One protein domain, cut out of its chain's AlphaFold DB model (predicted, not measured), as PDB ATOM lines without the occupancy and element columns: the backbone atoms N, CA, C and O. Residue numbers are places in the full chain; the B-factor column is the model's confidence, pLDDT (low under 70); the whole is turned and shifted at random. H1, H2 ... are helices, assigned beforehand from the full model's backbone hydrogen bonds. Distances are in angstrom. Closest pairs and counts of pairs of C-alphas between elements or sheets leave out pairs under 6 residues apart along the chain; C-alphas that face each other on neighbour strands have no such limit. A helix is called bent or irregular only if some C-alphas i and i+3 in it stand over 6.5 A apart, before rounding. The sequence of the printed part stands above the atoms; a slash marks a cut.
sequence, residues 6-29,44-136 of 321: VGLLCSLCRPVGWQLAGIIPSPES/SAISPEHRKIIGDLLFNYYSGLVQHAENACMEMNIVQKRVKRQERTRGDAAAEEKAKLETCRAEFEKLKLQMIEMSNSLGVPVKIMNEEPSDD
ATOM      1  N   VAL A   6      -6.412  -8.505 -12.484       93.25
ATOM      2  CA  VAL A   6      -5.998  -9.806 -13.051       93.25
ATOM      3  C   VAL A   6      -6.209  -9.848 -14.561       93.25
ATOM      4  O   VAL A   6      -5.264 -10.146 -15.286       93.25
ATOM      5  N   GLY A   7      -7.389  -9.457 -15.051       92.25
ATOM      6  CA  GLY A   7      -7.674  -9.454 -16.490       92.25
ATOM      7  C   GLY A   7      -6.746  -8.524 -17.282       92.25
ATOM      8  O   GLY A   7      -6.254  -8.895 -18.346       92.25
ATOM      9  N   LEU A   8      -6.425  -7.344 -16.732       93.31
ATOM     10  CA  LEU A   8      -5.475  -6.409 -17.346       93.31
ATOM     11  C   LEU A   8      -4.072  -7.017 -17.419       93.31
ATOM     12  O   LEU A   8      -3.441  -6.988 -18.475       93.31
ATOM     13  N   LEU A   9      -3.600  -7.612 -16.323       93.12
ATOM     14  CA  LEU A   9      -2.284  -8.238 -16.272       93.12
ATOM     15  C   LEU A   9      -2.195  -9.451 -17.207       93.12
ATOM     16  O   LEU A   9      -1.196  -9.588 -17.910       93.12
ATOM     17  N   CYS A  10      -3.242 -10.274 -17.298       92.38
ATOM     18  CA  CYS A  10      -3.307 -11.398 -18.236       92.38
ATOM     19  C   CYS A  10      -3.253 -10.915 -19.694       92.38
ATOM     20  O   CYS A  10      -2.463 -11.427 -20.491       92.38
ATOM     21  N   SER A  11      -4.018  -9.866 -20.027       92.31
ATOM     22  CA  SER A  11      -4.026  -9.259 -21.367       92.31
ATOM     23  C   SER A  11      -2.683  -8.638 -21.769       92.31
ATOM     24  O   SER A  11      -2.370  -8.568 -22.954       92.31
ATOM     25  N   LEU A  12      -1.869  -8.227 -20.789       91.25
ATOM     26  CA  LEU A  12      -0.513  -7.722 -20.998       91.25
ATOM     27  C   LEU A  12       0.503  -8.867 -21.151       91.25
ATOM     28  O   LEU A  12       1.351  -8.832 -22.045       91.25
ATOM     29  N   CYS A  13       0.421  -9.879 -20.282       90.31
ATOM     30  CA  CYS A  13       1.395 -10.968 -20.209       90.31
ATOM     31  C   CYS A  13       1.326 -11.901 -21.422       90.31
ATOM     32  O   CYS A  13       2.376 -12.292 -21.927       90.31
ATOM     33  N   ARG A  14       0.128 -12.206 -21.940       88.00
ATOM     34  CA  ARG A  14      -0.017 -13.114 -23.091       88.00
ATOM     35  C   ARG A  14       0.702 -12.623 -24.363       88.00
ATOM     36  O   ARG A  14       1.508 -13.377 -24.899       88.00
ATOM     37  N   PRO A  15       0.474 -11.391 -24.858       87.06
ATOM     38  CA  PRO A  15       1.107 -10.924 -26.092       87.06
ATOM     39  C   PRO A  15       2.511 -10.338 -25.891       87.06
ATOM     40  O   PRO A  15       3.348 -10.459 -26.783       87.06
ATOM     41  N   VAL A  16       2.780  -9.676 -24.757       87.50
ATOM     42  CA  VAL A  16       4.008  -8.871 -24.569       87.50
ATOM     43  C   VAL A  16       4.846  -9.301 -23.362       87.50
ATOM     44  O   VAL A  16       5.932  -8.757 -23.147       87.50
ATOM     45  N   GLY A  17       4.397 -10.295 -22.587       85.75
ATOM     46  CA  GLY A  17       5.082 -10.763 -21.375       85.75
ATOM     47  C   GLY A  17       6.524 -11.196 -21.630       85.75
ATOM     48  O   GLY A  17       7.407 -10.916 -20.816       85.75
ATOM     49  N   TRP A  18       6.796 -11.763 -22.807       86.12
ATOM     50  CA  TRP A  18       8.151 -12.087 -23.242       86.12
ATOM     51  C   TRP A  18       9.077 -10.862 -23.277       86.12
ATOM     52  O   TRP A  18      10.167 -10.867 -22.707       86.12
ATOM     53  N   GLN A  19       8.641  -9.778 -23.922       84.31
ATOM     54  CA  GLN A  19       9.464  -8.579 -24.095       84.31
ATOM     55  C   GLN A  19       9.630  -7.813 -22.775       84.31
ATOM     56  O   GLN A  19      10.704  -7.263 -22.509       84.31
ATOM     57  N   LEU A  20       8.574  -7.799 -21.955       84.75
ATOM     58  CA  LEU A  20       8.504  -7.041 -20.706       84.75
ATOM     59  C   LEU A  20       9.211  -7.719 -19.536       84.75
ATOM     60  O   LEU A  20       9.832  -7.022 -18.739       84.75
ATOM     61  N   ALA A  21       9.115  -9.045 -19.432       85.25
ATOM     62  CA  ALA A  21       9.544  -9.804 -18.255       85.25
ATOM     63  C   ALA A  21      10.201 -11.161 -18.585       85.25
ATOM     64  O   ALA A  21      10.624 -11.867 -17.674       85.25
ATOM     65  N   GLY A  22      10.336 -11.538 -19.864       82.69
ATOM     66  CA  GLY A  22      10.841 -12.864 -20.253       82.69
ATOM     67  C   GLY A  22       9.879 -14.001 -19.894       82.69
ATOM     68  O   GLY A  22      10.315 -15.126 -19.670       82.69
ATOM     69  N   ILE A  23       8.588 -13.684 -19.786       85.75
ATOM     70  CA  ILE A  23       7.518 -14.623 -19.445       85.75
ATOM     71  C   ILE A  23       7.096 -15.381 -20.702       85.75
ATOM     72  O   ILE A  23       6.910 -14.773 -21.758       85.75
ATOM     73  N   ILE A  24       6.912 -16.692 -20.569       85.44
ATOM     74  CA  ILE A  24       6.358 -17.558 -21.610       85.44
ATOM     75  C   ILE A  24       5.026 -18.088 -21.081       85.44
ATOM     76  O   ILE A  24       5.053 -18.909 -20.172       85.44
ATOM     77  N   PRO A  25       3.877 -17.621 -21.592       85.06
ATOM     78  CA  PRO A  25       2.576 -18.140 -21.186       85.06
ATOM     79  C   PRO A  25       2.443 -19.645 -21.457       85.06
ATOM     80  O   PRO A  25       3.024 -20.167 -22.412       85.06
ATOM     81  N   SER A  26       1.631 -20.329 -20.654       84.62
ATOM     82  CA  SER A  26       1.251 -21.721 -20.895       84.62
ATOM     83  C   SER A  26       0.467 -21.831 -22.212       84.62
ATOM     84  O   SER A  26      -0.396 -20.987 -22.474       84.62
ATOM     85  N   PRO A  27       0.735 -22.849 -23.046       76.75
ATOM     86  CA  PRO A  27       0.040 -23.020 -24.316       76.75
ATOM     87  C   PRO A  27      -1.444 -23.345 -24.097       76.75
ATOM     88  O   PRO A  27      -1.797 -24.125 -23.218       76.75
ATOM     89  N   GLU A  28      -2.317 -22.776 -24.933       69.12
ATOM     90  CA  GLU A  28      -3.768 -23.044 -24.904       69.12
ATOM     91  C   GLU A  28      -4.141 -24.388 -25.570       69.12
ATOM     92  O   GLU A  28      -5.283 -24.831 -25.482       69.12
ATOM     93  N   SER A  29      -3.186 -25.052 -26.231       66.19
ATOM     94  CA  SER A  29      -3.369 -26.325 -26.942       66.19
ATOM     95  C   SER A  29      -2.187 -27.274 -26.726       66.19
ATOM     96  O   SER A  29      -1.051 -26.809 -26.662       66.19
ATOM     97  N   SER A  44      15.614  -4.075 -27.250       75.19
ATOM     98  CA  SER A  44      16.767  -3.325 -26.734       75.19
ATOM     99  C   SER A  44      16.367  -2.106 -25.893       75.19
ATOM    100  O   SER A  44      17.224  -1.494 -25.265       75.19
ATOM    101  N   ALA A  45      15.079  -1.736 -25.884       80.19
ATOM    102  CA  ALA A  45      14.564  -0.601 -25.120       80.19
ATOM    103  C   ALA A  45      14.446  -0.883 -23.611       80.19
ATOM    104  O   ALA A  45      14.403   0.055 -22.819       80.19
ATOM    105  N   ILE A  46      14.387  -2.157 -23.203       82.69
ATOM    106  CA  ILE A  46      14.229  -2.564 -21.799       82.69
ATOM    107  C   ILE A  46      15.500  -3.283 -21.353       82.69
ATOM    108  O   ILE A  46      15.847  -4.335 -21.891       82.69
ATOM    109  N   SER A  47      16.179  -2.722 -20.350       87.12
ATOM    110  CA  SER A  47      17.360  -3.342 -19.747       87.12
ATOM    111  C   SER A  47      16.991  -4.655 -19.033       87.12
ATOM    112  O   SER A  47      15.857  -4.813 -18.566       87.12
ATOM    113  N   PRO A  48      17.932  -5.605 -18.897       85.31
ATOM    114  CA  PRO A  48      17.681  -6.853 -18.172       85.31
ATOM    115  C   PRO A  48      17.296  -6.618 -16.701       85.31
ATOM    116  O   PRO A  48      16.488  -7.366 -16.154       85.31
ATOM    117  N   GLU A  49      17.812  -5.558 -16.075       88.50
ATOM    118  CA  GLU A  49      17.460  -5.171 -14.704       88.50
ATOM    119  C   GLU A  49      15.999  -4.720 -14.594       88.50
ATOM    120  O   GLU A  49      15.270  -5.201 -13.729       88.50
ATOM    121  N   HIS A  50      15.529  -3.862 -15.508       89.12
ATOM    122  CA  HIS A  50      14.127  -3.438 -15.534       89.12
ATOM    123  C   HIS A  50      13.181  -4.607 -15.829       89.12
ATOM    124  O   HIS A  50      12.126  -4.715 -15.207       89.12
ATOM    125  N   ARG A  51      13.580  -5.521 -16.722       88.12
ATOM    126  CA  ARG A  51      12.824  -6.745 -17.027       88.12
ATOM    127  C   ARG A  51      12.629  -7.613 -15.783       88.12
ATOM    128  O   ARG A  51      11.527  -8.100 -15.542       88.12
ATOM    129  N   LYS A  52      13.686  -7.762 -14.977       89.88
ATOM    130  CA  LYS A  52      13.625  -8.482 -13.701       89.88
ATOM    131  C   LYS A  52      12.650  -7.817 -12.728       89.88
ATOM    132  O   LYS A  52      11.801  -8.507 -12.185       89.88
ATOM    133  N   ILE A  53      12.711  -6.493 -12.571       93.12
ATOM    134  CA  ILE A  53      11.805  -5.749 -11.674       93.12
ATOM    135  C   ILE A  53      10.336  -5.937 -12.082       93.12
ATOM    136  O   ILE A  53       9.483  -6.163 -11.224       93.12
ATOM    137  N   ILE A  54      10.031  -5.864 -13.383       91.31
ATOM    138  CA  ILE A  54       8.669  -6.079 -13.899       91.31
ATOM    139  C   ILE A  54       8.216  -7.520 -13.638       91.31
ATOM    140  O   ILE A  54       7.098  -7.732 -13.173       91.31
ATOM    141  N   GLY A  55       9.084  -8.502 -13.901       91.19
ATOM    142  CA  GLY A  55       8.813  -9.907 -13.600       91.19
ATOM    143  C   GLY A  55       8.522 -10.129 -12.116       91.19
ATOM    144  O   GLY A  55       7.472 -10.667 -11.777       91.19
ATOM    145  N   ASP A  56       9.396  -9.643 -11.234       93.62
ATOM    146  CA  ASP A  56       9.240  -9.752  -9.782       93.62
ATOM    147  C   ASP A  56       7.906  -9.134  -9.323       93.62
ATOM    148  O   ASP A  56       7.201  -9.725  -8.508       93.62
ATOM    149  N   LEU A  57       7.495  -7.991  -9.885       94.00
ATOM    150  CA  LEU A  57       6.202  -7.371  -9.574       94.00
ATOM    151  C   LEU A  57       5.011  -8.264  -9.961       94.00
ATOM    152  O   LEU A  57       4.069  -8.405  -9.177       94.00
ATOM    153  N   LEU A  58       5.055  -8.885 -11.143       93.31
ATOM    154  CA  LEU A  58       4.008  -9.790 -11.628       93.31
ATOM    155  C   LEU A  58       3.919 -11.065 -10.778       93.31
ATOM    156  O   LEU A  58       2.821 -11.461 -10.378       93.31
ATOM    157  N   PHE A  59       5.060 -11.676 -10.443       93.06
ATOM    158  CA  PHE A  59       5.103 -12.872  -9.596       93.06
ATOM    159  C   PHE A  59       4.720 -12.580  -8.144       93.06
ATOM    160  O   PHE A  59       4.050 -13.402  -7.518       93.06
ATOM    161  N   ASN A  60       5.072 -11.410  -7.611       94.56
ATOM    162  CA  ASN A  60       4.627 -10.978  -6.286       94.56
ATOM    163  C   ASN A  60       3.107 -10.773  -6.249       94.56
ATOM    164  O   ASN A  60       2.454 -11.209  -5.302       94.56
ATOM    165  N   TYR A  61       2.526 -10.173  -7.296       94.50
ATOM    166  CA  TYR A  61       1.072 -10.043  -7.413       94.50
ATOM    167  C   TYR A  61       0.379 -11.411  -7.474       94.50
ATOM    168  O   TYR A  61      -0.596 -11.637  -6.757       94.50
ATOM    169  N   TYR A  62       0.905 -12.338  -8.284       94.44
ATOM    170  CA  TYR A  62       0.395 -13.708  -8.355       94.44
ATOM    171  C   TYR A  62       0.514 -14.435  -7.012       94.44
ATOM    172  O   TYR A  62      -0.448 -15.053  -6.569       94.44
ATOM    173  N   SER A  63       1.643 -14.298  -6.315       93.94
ATOM    174  CA  SER A  63       1.841 -14.886  -4.985       93.94
ATOM    175  C   SER A  63       0.813 -14.366  -3.976       93.94
ATOM    176  O   SER A  63       0.262 -15.147  -3.204       93.94
ATOM    177  N   GLY A  64       0.498 -13.067  -4.014       94.44
ATOM    178  CA  GLY A  64      -0.564 -12.482  -3.191       94.44
ATOM    179  C   GLY A  64      -1.962 -13.011  -3.538       94.44
ATOM    180  O   GLY A  64      -2.751 -13.280  -2.637       94.44
ATOM    181  N   LEU A  65      -2.262 -13.204  -4.828       94.88
ATOM    182  CA  LEU A  65      -3.515 -13.820  -5.286       94.88
ATOM    183  C   LEU A  65      -3.645 -15.273  -4.816       94.88
ATOM    184  O   LEU A  65      -4.698 -15.657  -4.318       94.88
ATOM    185  N   VAL A  66      -2.570 -16.057  -4.922       94.44
ATOM    186  CA  VAL A  66      -2.527 -17.442  -4.440       94.44
ATOM    187  C   VAL A  66      -2.783 -17.502  -2.935       94.44
ATOM    188  O   VAL A  66      -3.656 -18.246  -2.505       94.44
ATOM    189  N   GLN A  67      -2.091 -16.683  -2.138       94.44
ATOM    190  CA  GLN A  67      -2.310 -16.635  -0.687       94.44
ATOM    191  C   GLN A  67      -3.751 -16.251  -0.330       94.44
ATOM    192  O   GLN A  67      -4.322 -16.779   0.622       94.44
ATOM    193  N   HIS A  68      -4.360 -15.340  -1.088       95.00
ATOM    194  CA  HIS A  68      -5.750 -14.960  -0.869       95.00
ATOM    195  C   HIS A  68      -6.720 -16.097  -1.218       95.00
ATOM    196  O   HIS A  68      -7.631 -16.362  -0.436       95.00
ATOM    197  N   ALA A  69      -6.495 -16.805  -2.329       94.75
ATOM    198  CA  ALA A  69      -7.273 -17.987  -2.696       94.75
ATOM    199  C   ALA A  69      -7.145 -19.109  -1.651       94.75
ATOM    200  O   ALA A  69      -8.144 -19.731  -1.300       94.75
ATOM    201  N   GLU A  70      -5.949 -19.325  -1.095       94.06
ATOM    202  CA  GLU A  70      -5.726 -20.295  -0.016       94.06
ATOM    203  C   GLU A  70      -6.495 -19.939   1.255       94.06
ATOM    204  O   GLU A  70      -7.139 -20.802   1.848       94.06
ATOM    205  N   ASN A  71      -6.467 -18.669   1.662       94.19
ATOM    206  CA  ASN A  71      -7.219 -18.212   2.828       94.19
ATOM    207  C   ASN A  71      -8.733 -18.353   2.614       94.19
ATOM    208  O   ASN A  71      -9.426 -18.818   3.515       94.19
ATOM    209  N   ALA A  72      -9.233 -18.022   1.418       95.06
ATOM    210  CA  ALA A  72     -10.639 -18.209   1.064       95.06
ATOM    211  C   ALA A  72     -11.042 -19.696   1.062       95.06
ATOM    212  O   ALA A  72     -12.110 -20.040   1.559       95.06
ATOM    213  N   CYS A  73     -10.172 -20.587   0.573       94.62
ATOM    214  CA  CYS A  73     -10.379 -22.037   0.625       94.62
ATOM    215  C   CYS A  73     -10.465 -22.541   2.072       94.62
ATOM    216  O   CYS A  73     -11.368 -23.297   2.418       94.62
ATOM    217  N   MET A  74      -9.544 -22.097   2.935       93.88
ATOM    218  CA  MET A  74      -9.553 -22.453   4.356       93.88
ATOM    219  C   MET A  74     -10.829 -21.963   5.051       93.88
ATOM    220  O   MET A  74     -11.446 -22.718   5.802       93.88
ATOM    221  N   GLU A  75     -11.254 -20.726   4.791       94.31
ATOM    222  CA  GLU A  75     -12.487 -20.170   5.354       94.31
ATOM    223  C   GLU A  75     -13.729 -20.928   4.870       94.31
ATOM    224  O   GLU A  75     -14.565 -21.318   5.689       94.31
ATOM    225  N   MET A  76     -13.812 -21.221   3.568       95.00
ATOM    226  CA  MET A  76     -14.876 -22.039   2.985       95.00
ATOM    227  C   MET A  76     -14.954 -23.414   3.663       95.00
ATOM    228  O   MET A  76     -16.033 -23.794   4.115       95.00
ATOM    229  N   ASN A  77     -13.826 -24.120   3.810       93.00
ATOM    230  CA  ASN A  77     -13.776 -25.432   4.464       93.00
ATOM    231  C   ASN A  77     -14.285 -25.354   5.920       93.00
ATOM    232  O   ASN A  77     -15.072 -26.195   6.358       93.00
ATOM    233  N   ILE A  78     -13.893 -24.320   6.677       92.12
ATOM    234  CA  ILE A  78     -14.340 -24.120   8.068       92.12
ATOM    235  C   ILE A  78     -15.857 -23.903   8.143       92.12
ATOM    236  O   ILE A  78     -16.527 -24.498   8.995       92.12
ATOM    237  N   VAL A  79     -16.409 -23.044   7.281       93.19
ATOM    238  CA  VAL A  79     -17.853 -22.760   7.256       93.19
ATOM    239  C   VAL A  79     -18.633 -23.994   6.798       93.19
ATOM    240  O   VAL A  79     -19.650 -24.322   7.407       93.19
ATOM    241  N   GLN A  80     -18.125 -24.732   5.810       92.06
ATOM    242  CA  GLN A  80     -18.726 -25.971   5.315       92.06
ATOM    243  C   GLN A  80     -18.867 -27.015   6.427       92.06
ATOM    244  O   GLN A  80     -19.976 -27.495   6.675       92.06
ATOM    245  N   LYS A  81     -17.782 -27.296   7.166       90.19
ATOM    246  CA  LYS A  81     -17.812 -28.227   8.310       90.19
ATOM    247  C   LYS A  81     -18.789 -27.766   9.397       90.19
ATOM    248  O   LYS A  81     -19.463 -28.574  10.034       90.19
ATOM    249  N   ARG A  82     -18.910 -26.452   9.624       89.19
ATOM    250  CA  ARG A  82     -19.851 -25.898  10.610       89.19
ATOM    251  C   ARG A  82     -21.312 -26.071  10.191       89.19
ATOM    252  O   ARG A  82     -22.117 -26.451  11.042       89.19
ATOM    253  N   VAL A  83     -21.650 -25.771   8.936       91.38
ATOM    254  CA  VAL A  83     -23.014 -25.900   8.398       91.38
ATOM    255  C   VAL A  83     -23.470 -27.352   8.493       91.38
ATOM    256  O   VAL A  83     -24.478 -27.617   9.146       91.38
ATOM    257  N   LYS A  84     -22.671 -28.298   7.989       88.12
ATOM    258  CA  LYS A  84     -23.016 -29.725   8.044       88.12
ATOM    259  C   LYS A  84     -23.163 -30.248   9.477       88.12
ATOM    260  O   LYS A  84     -24.134 -30.930   9.806       88.12
ATOM    261  N   ARG A  85     -22.303 -29.813  10.409       86.12
ATOM    262  CA  ARG A  85     -22.461 -30.144  11.839       86.12
ATOM    263  C   ARG A  85     -23.783 -29.634  12.437       86.12
ATOM    264  O   ARG A  85     -24.349 -30.293  13.317       86.12
ATOM    265  N   GLN A  86     -24.261 -28.456  12.031       86.50
ATOM    266  CA  GLN A  86     -25.558 -27.940  12.487       86.50
ATOM    267  C   GLN A  86     -26.714 -28.755  11.909       86.50
ATOM    268  O   GLN A  86     -27.585 -29.159  12.677       86.50
ATOM    269  N   GLU A  87     -26.670 -29.064  10.612       87.38
ATOM    270  CA  GLU A  87     -27.648 -29.937   9.952       87.38
ATOM    271  C   GLU A  87     -27.761 -31.283  10.678       87.38
ATOM    272  O   GLU A  87     -28.866 -31.720  10.981       87.38
ATOM    273  N   ARG A  88     -26.642 -31.866  11.123       77.88
ATOM    274  CA  ARG A  88     -26.656 -33.107  11.916       77.88
ATOM    275  C   ARG A  88     -27.283 -32.951  13.301       77.88
ATOM    276  O   ARG A  88     -28.081 -33.775  13.733       77.88
ATOM    277  N   THR A  89     -26.855 -31.945  14.061       83.56
ATOM    278  CA  THR A  89     -27.219 -31.834  15.489       83.56
ATOM    279  C   THR A  89     -28.602 -31.237  15.725       83.56
ATOM    280  O   THR A  89     -29.159 -31.413  16.806       83.56
ATOM    281  N   ARG A  90     -29.141 -30.509  14.745       87.25
ATOM    282  CA  ARG A  90     -30.409 -29.778  14.854       87.25
ATOM    283  C   ARG A  90     -31.417 -30.133  13.760       87.25
ATOM    284  O   ARG A  90     -32.541 -29.649  13.832       87.25
ATOM    285  N   GLY A  91     -31.026 -30.931  12.768       85.88
ATOM    286  CA  GLY A  91     -31.831 -31.261  11.589       85.88
ATOM    287  C   GLY A  91     -31.748 -30.221  10.467       85.88
ATOM    288  O   GLY A  91     -32.086 -30.531   9.330       85.88
ATOM    289  N   ASP A  92     -31.286 -29.000  10.760       89.69
ATOM    290  CA  ASP A  92     -31.063 -27.945   9.769       89.69
ATOM    291  C   ASP A  92     -30.012 -26.934  10.269       89.69
ATOM    292  O   ASP A  92     -29.850 -26.716  11.477       89.69
ATOM    293  N   ALA A  93     -29.303 -26.294   9.339       90.62
ATOM    294  CA  ALA A  93     -28.417 -25.173   9.634       90.62
ATOM    295  C   ALA A  93     -29.144 -23.839   9.464       90.62
ATOM    296  O   ALA A  93     -30.032 -23.683   8.627       90.62
ATOM    297  N   ALA A  94     -28.724 -22.837  10.237       92.56
ATOM    298  CA  ALA A  94     -29.305 -21.505  10.134       92.56
ATOM    299  C   ALA A  94     -29.141 -20.937   8.712       92.56
ATOM    300  O   ALA A  94     -28.055 -21.005   8.133       92.56
ATOM    301  N   ALA A  95     -30.192 -20.296   8.186       93.69
ATOM    302  CA  ALA A  95     -30.175 -19.677   6.857       93.69
ATOM    303  C   ALA A  95     -29.015 -18.678   6.678       93.69
ATOM    304  O   ALA A  95     -28.445 -18.577   5.597       93.69
ATOM    305  N   GLU A  96     -28.623 -17.985   7.752       94.19
ATOM    306  CA  GLU A  96     -27.467 -17.083   7.756       94.19
ATOM    307  C   GLU A  96     -26.141 -17.826   7.515       94.19
ATOM    308  O   GLU A  96     -25.299 -17.348   6.763       94.19
ATOM    309  N   GLU A  97     -25.949 -19.006   8.111       91.94
ATOM    310  CA  GLU A  97     -24.728 -19.802   7.927       91.94
ATOM    311  C   GLU A  97     -24.691 -20.457   6.538       91.94
ATOM    312  O   GLU A  97     -23.629 -20.514   5.923       91.94
ATOM    313  N   LYS A  98     -25.848 -20.872   6.001       93.81
ATOM    314  CA  LYS A  98     -25.962 -21.347   4.610       93.81
ATOM    315  C   LYS A  98     -25.626 -20.240   3.610       93.81
ATOM    316  O   LYS A  98     -24.821 -20.457   2.710       93.81
ATOM    317  N   ALA A  99     -26.157 -19.034   3.818       96.12
ATOM    318  CA  ALA A  99     -25.820 -17.873   2.998       96.12
ATOM    319  C   ALA A  99     -24.324 -17.526   3.087       96.12
ATOM    320  O   ALA A  99     -23.699 -17.253   2.064       96.12
ATOM    321  N   LYS A 100     -23.717 -17.601   4.283       95.31
ATOM    322  CA  LYS A 100     -22.262 -17.431   4.451       95.31
ATOM    323  C   LYS A 100     -21.475 -18.464   3.643       95.31
ATOM    324  O   LYS A 100     -20.550 -18.083   2.931       95.31
ATOM    325  N   LEU A 101     -21.862 -19.741   3.695       95.06
ATOM    326  CA  LEU A 101     -21.214 -20.794   2.909       95.06
ATOM    327  C   LEU A 101     -21.276 -20.500   1.406       95.06
ATOM    328  O   LEU A 101     -20.258 -20.596   0.725       95.06
ATOM    329  N   GLU A 102     -22.442 -20.096   0.895       96.44
ATOM    330  CA  GLU A 102     -22.602 -19.711  -0.511       96.44
ATOM    331  C   GLU A 102     -21.708 -18.523  -0.886       96.44
ATOM    332  O   GLU A 102     -21.061 -18.553  -1.936       96.44
ATOM    333  N   THR A 103     -21.606 -17.508  -0.019       96.38
ATOM    334  CA  THR A 103     -20.722 -16.356  -0.259       96.38
ATOM    335  C   THR A 103     -19.246 -16.747  -0.275       96.38
ATOM    336  O   THR A 103     -18.560 -16.437  -1.248       96.38
ATOM    337  N   CYS A 104     -18.763 -17.498   0.723       95.19
ATOM    338  CA  CYS A 104     -17.369 -17.954   0.776       95.19
ATOM    339  C   CYS A 104     -17.027 -18.842  -0.426       95.19
ATOM    340  O   CYS A 104     -15.957 -18.707  -1.018       95.19
ATOM    341  N   ARG A 105     -17.954 -19.718  -0.832       95.12
ATOM    342  CA  ARG A 105     -17.783 -20.589  -2.001       95.12
ATOM    343  C   ARG A 105     -17.691 -19.787  -3.297       95.12
ATOM    344  O   ARG A 105     -16.810 -20.045  -4.114       95.12
ATOM    345  N   ALA A 106     -18.564 -18.796  -3.484       96.00
ATOM    346  CA  ALA A 106     -18.533 -17.929  -4.660       96.00
ATOM    347  C   ALA A 106     -17.250 -17.082  -4.725       96.00
ATOM    348  O   ALA A 106     -16.677 -16.898  -5.803       96.00
ATOM    349  N   GLU A 107     -16.776 -16.583  -3.581       94.38
ATOM    350  CA  GLU A 107     -15.514 -15.848  -3.486       94.38
ATOM    351  C   GLU A 107     -14.307 -16.730  -3.821       94.38
ATOM    352  O   GLU A 107     -13.463 -16.325  -4.628       94.38
ATOM    353  N   PHE A 108     -14.246 -17.945  -3.268       95.50
ATOM    354  CA  PHE A 108     -13.188 -18.908  -3.566       95.50
ATOM    355  C   PHE A 108     -13.158 -19.287  -5.052       95.50
ATOM    356  O   PHE A 108     -12.103 -19.183  -5.676       95.50
ATOM    357  N   GLU A 109     -14.299 -19.633  -5.657       95.00
ATOM    358  CA  GLU A 109     -14.377 -19.978  -7.085       95.00
ATOM    359  C   GLU A 109     -13.928 -18.818  -7.986       95.00
ATOM    360  O   GLU A 109     -13.161 -19.002  -8.934       95.00
ATOM    361  N   LYS A 110     -14.320 -17.583  -7.648       94.81
ATOM    362  CA  LYS A 110     -13.853 -16.386  -8.358       94.81
ATOM    363  C   LYS A 110     -12.329 -16.244  -8.281       94.81
ATOM    364  O   LYS A 110     -11.690 -16.002  -9.305       94.81
ATOM    365  N   LEU A 111     -11.743 -16.387  -7.091       94.88
ATOM    366  CA  LEU A 111     -10.291 -16.290  -6.895       94.88
ATOM    367  C   LEU A 111      -9.542 -17.430  -7.591       94.88
ATOM    368  O   LEU A 111      -8.496 -17.191  -8.193       94.88
ATOM    369  N   LYS A 112     -10.092 -18.644  -7.564       94.62
ATOM    370  CA  LYS A 112      -9.552 -19.832  -8.231       94.62
ATOM    371  C   LYS A 112      -9.480 -19.632  -9.743       94.62
ATOM    372  O   LYS A 112      -8.421 -19.851 -10.328       94.62
ATOM    373  N   LEU A 113     -10.545 -19.129 -10.370       94.50
ATOM    374  CA  LEU A 113     -10.542 -18.798 -11.801       94.50
ATOM    375  C   LEU A 113      -9.496 -17.729 -12.142       94.50
ATOM    376  O   LEU A 113      -8.721 -17.902 -13.082       94.50
ATOM    377  N   GLN A 114      -9.422 -16.658 -11.346       94.50
ATOM    378  CA  GLN A 114      -8.420 -15.602 -11.518       94.50
ATOM    379  C   GLN A 114      -6.985 -16.125 -11.364       94.50
ATOM    380  O   GLN A 114      -6.091 -15.737 -12.119       94.50
ATOM    381  N   MET A 115      -6.756 -17.017 -10.399       94.62
ATOM    382  CA  MET A 115      -5.464 -17.656 -10.163       94.62
ATOM    383  C   MET A 115      -5.061 -18.522 -11.354       94.62
ATOM    384  O   MET A 115      -3.940 -18.384 -11.836       94.62
ATOM    385  N   ILE A 116      -5.965 -19.369 -11.856       93.50
ATOM    386  CA  ILE A 116      -5.718 -20.223 -13.025       93.50
ATOM    387  C   ILE A 116      -5.384 -19.365 -14.250       93.50
ATOM    388  O   ILE A 116      -4.393 -19.619 -14.936       93.50
ATOM    389  N   GLU A 117      -6.162 -18.311 -14.503       93.06
ATOM    390  CA  GLU A 117      -5.947 -17.429 -15.651       93.06
ATOM    391  C   GLU A 117      -4.584 -16.721 -15.595       93.06
ATOM    392  O   GLU A 117      -3.853 -16.673 -16.595       93.06
ATOM    393  N   MET A 118      -4.215 -16.211 -14.417       93.12
ATOM    394  CA  MET A 118      -2.927 -15.560 -14.198       93.12
ATOM    395  C   MET A 118      -1.771 -16.565 -14.277       93.12
ATOM    396  O   MET A 118      -0.759 -16.268 -14.905       93.12
ATOM    397  N   SER A 119      -1.930 -17.769 -13.716       93.19
ATOM    398  CA  SER A 119      -0.942 -18.855 -13.785       93.19
ATOM    399  C   SER A 119      -0.627 -19.216 -15.235       93.19
ATOM    400  O   SER A 119       0.539 -19.258 -15.623       93.19
ATOM    401  N   ASN A 120      -1.667 -19.373 -16.059       92.00
ATOM    402  CA  ASN A 120      -1.529 -19.637 -17.488       92.00
ATOM    403  C   ASN A 120      -0.850 -18.471 -18.215       92.00
ATOM    404  O   ASN A 120       0.023 -18.684 -19.049       92.00
ATOM    405  N   SER A 121      -1.195 -17.228 -17.878       91.12
ATOM    406  CA  SER A 121      -0.584 -16.042 -18.497       91.12
ATOM    407  C   SER A 121       0.886 -15.843 -18.104       91.12
ATOM    408  O   SER A 121       1.649 -15.267 -18.877       91.12
ATOM    409  N   LEU A 122       1.285 -16.323 -16.922       90.75
ATOM    410  CA  LEU A 122       2.659 -16.280 -16.415       90.75
ATOM    411  C   LEU A 122       3.492 -17.521 -16.773       90.75
ATOM    412  O   LEU A 122       4.701 -17.507 -16.544       90.75
ATOM    413  N   GLY A 123       2.875 -18.584 -17.297       86.94
ATOM    414  CA  GLY A 123       3.569 -19.846 -17.576       86.94
ATOM    415  C   GLY A 123       3.970 -20.629 -16.332       86.94
ATOM    416  O   GLY A 123       4.946 -21.379 -16.354       86.94
ATOM    417  N   VAL A 124       3.272 -20.416 -15.218       88.75
ATOM    418  CA  VAL A 124       3.534 -21.107 -13.952       88.75
ATOM    419  C   VAL A 124       2.558 -22.278 -13.837       88.75
ATOM    420  O   VAL A 124       1.406 -22.145 -14.264       88.75
ATOM    421  N   PRO A 125       2.965 -23.425 -13.264       86.81
ATOM    422  CA  PRO A 125       2.025 -24.488 -12.940       86.81
ATOM    423  C   PRO A 125       0.947 -23.987 -11.973       86.81
ATOM    424  O   PRO A 125       1.240 -23.334 -10.967       86.81
ATOM    425  N   VAL A 126      -0.305 -24.328 -12.279       87.69
ATOM    426  CA  VAL A 126      -1.453 -24.022 -11.423       87.69
ATOM    427  C   VAL A 126      -1.263 -24.720 -10.079       87.69
ATOM    428  O   VAL A 126      -1.022 -25.927 -10.022       87.69
ATOM    429  N   LYS A 127      -1.382 -23.966  -8.986       86.31
ATOM    430  CA  LYS A 127      -1.345 -24.535  -7.639       86.31
ATOM    431  C   LYS A 127      -2.666 -25.243  -7.338       86.31
ATOM    432  O   LYS A 127      -3.733 -24.657  -7.506       86.31
ATOM    433  N   ILE A 128      -2.581 -26.481  -6.863       86.31
ATOM    434  CA  ILE A 128      -3.739 -27.248  -6.393       86.31
ATOM    435  C   ILE A 128      -4.129 -26.716  -5.007       86.31
ATOM    436  O   ILE A 128      -3.269 -26.584  -4.135       86.31
ATOM    437  N   MET A 129      -5.401 -26.357  -4.838       88.19
ATOM    438  CA  MET A 129      -5.962 -25.919  -3.557       88.19
ATOM    439  C   MET A 129      -6.416 -27.141  -2.748       88.19
ATOM    440  O   MET A 129      -6.896 -28.115  -3.324       88.19
ATOM    441  N   ASN A 130      -6.283 -27.079  -1.422       84.81
ATOM    442  CA  ASN A 130      -6.718 -28.147  -0.520       84.81
ATOM    443  C   ASN A 130      -8.199 -27.961  -0.159       84.81
ATOM    444  O   ASN A 130      -8.538 -27.450   0.909       84.81
ATOM    445  N   GLU A 131      -9.078 -28.343  -1.078       86.12
ATOM    446  CA  GLU A 131     -10.511 -28.457  -0.809       86.12
ATOM    447  C   GLU A 131     -10.725 -29.724   0.027       86.12
ATOM    448  O   GLU A 131     -10.524 -30.838  -0.458       86.12
ATOM    449  N   GLU A 132     -11.038 -29.551   1.311       79.50
ATOM    450  CA  GLU A 132     -11.288 -30.683   2.200       79.50
ATOM    451  C   GLU A 132     -12.759 -31.083   2.072       79.50
ATOM    452  O   GLU A 132     -13.629 -30.213   2.225       79.50
ATOM    453  N   PRO A 133     -13.068 -32.372   1.834       70.88
ATOM    454  CA  PRO A 133     -14.427 -32.840   2.040       70.88
ATOM    455  C   PRO A 133     -14.828 -32.551   3.490       70.88
ATOM    456  O   PRO A 133     -13.989 -32.438   4.392       70.88
ATOM    457  N   SER A 134     -16.130 -32.399   3.732       70.12
ATOM    458  CA  SER A 134     -16.578 -32.438   5.127       70.12
ATOM    459  C   SER A 134     -16.242 -33.803   5.700       70.12
ATOM    460  O   SER A 134     -16.340 -34.787   4.971       70.12
ATOM    461  N   ASP A 135     -15.948 -33.866   6.994       66.56
ATOM    462  CA  ASP A 135     -15.759 -35.136   7.698       66.56
ATOM    463  C   ASP A 135     -16.970 -36.083   7.451       66.56
ATOM    464  O   ASP A 135     -16.813 -37.293   7.363       66.56
ATOM    465  N   ASP A 136     -18.162 -35.524   7.194       62.94
ATOM    466  CA  ASP A 136     -19.385 -36.278   6.878       62.94
ATOM    467  C   ASP A 136     -19.451 -36.857   5.447       62.94
ATOM    468  O   ASP A 136     -20.182 -37.810   5.217       62.94
TER     469      ASP A 136
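This is residues 6 to 29 and 44 to 136 of the 321 residues of an uncharacterized protein of Heterorhabditis bacteriophora (UniProt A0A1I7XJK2). A long helical hairpin, H2 and H3, makes the length of this rod, and the short, kinked helix H1 packs beside the end of H3 and the early part of H2 to give a three-helix, up-and-down bundle. After H3 the unnamed stretch of residues 123 to 136 folds back. The printed part has 117 residues with three named helices, in the order H1, H2, H3, and no named strand; the class is all helix. It is loose, with a radius of gyration of the C-alphas of 19.0 A, and spans 68 by 28 by 20 A.

H2, the longest helix, covers residues 48 to 90 and measures 62.7 A from C-alpha 48 at (17.681, -6.853, -18.172) to C-alpha 90 at (-30.409, -29.778, 14.854). H3, residues 95 to 122, measures 40.4 A and ends at C-alpha 122 at (2.659, -16.280, -16.415). H1, residues 6 to 21, measures 16.4 A; it is irregular, with C-alphas 15 and 18 7.7 A apart, and has a kink of 81 degrees near residue 15.

H2 and H3 form a helical hairpin and touch, the closest C-alphas being those of Met 76 and Cys 104, 5.3 A apart. They run opposite ways at a shallow tilt of 25 degrees. H1 touches H2, at residues 51 to 58 of H2 alone; the closest C-alphas, of Ala 21 and Arg 51, are 4.7 A apart. These two run opposite ways at a shallow tilt of 31 degrees. H1 touches H3, at residues 114 to 122 of H3 alone, with the C-alphas of Cys 10 and Ser 121 closest at 5.4 A. These two run the same way at a shallow tilt of 18 degrees. Every O i to N i+4 pair is within hydrogen-bond range in H2 and H3; in H1, 9 of 12 are.

The two C-alphas farthest apart, of Ser 44 and Arg 90, are 68.2 A apart. Residues 30 to 43 are not printed, and C-alphas 29 and 44 are 30.6 A apart across this cut, in the link from H1 to H2. The link from H2 to H3 is tight. Mean pLDDT of the printed part is 89.3; residues 28 to 29 and 135 to 136 are under 70.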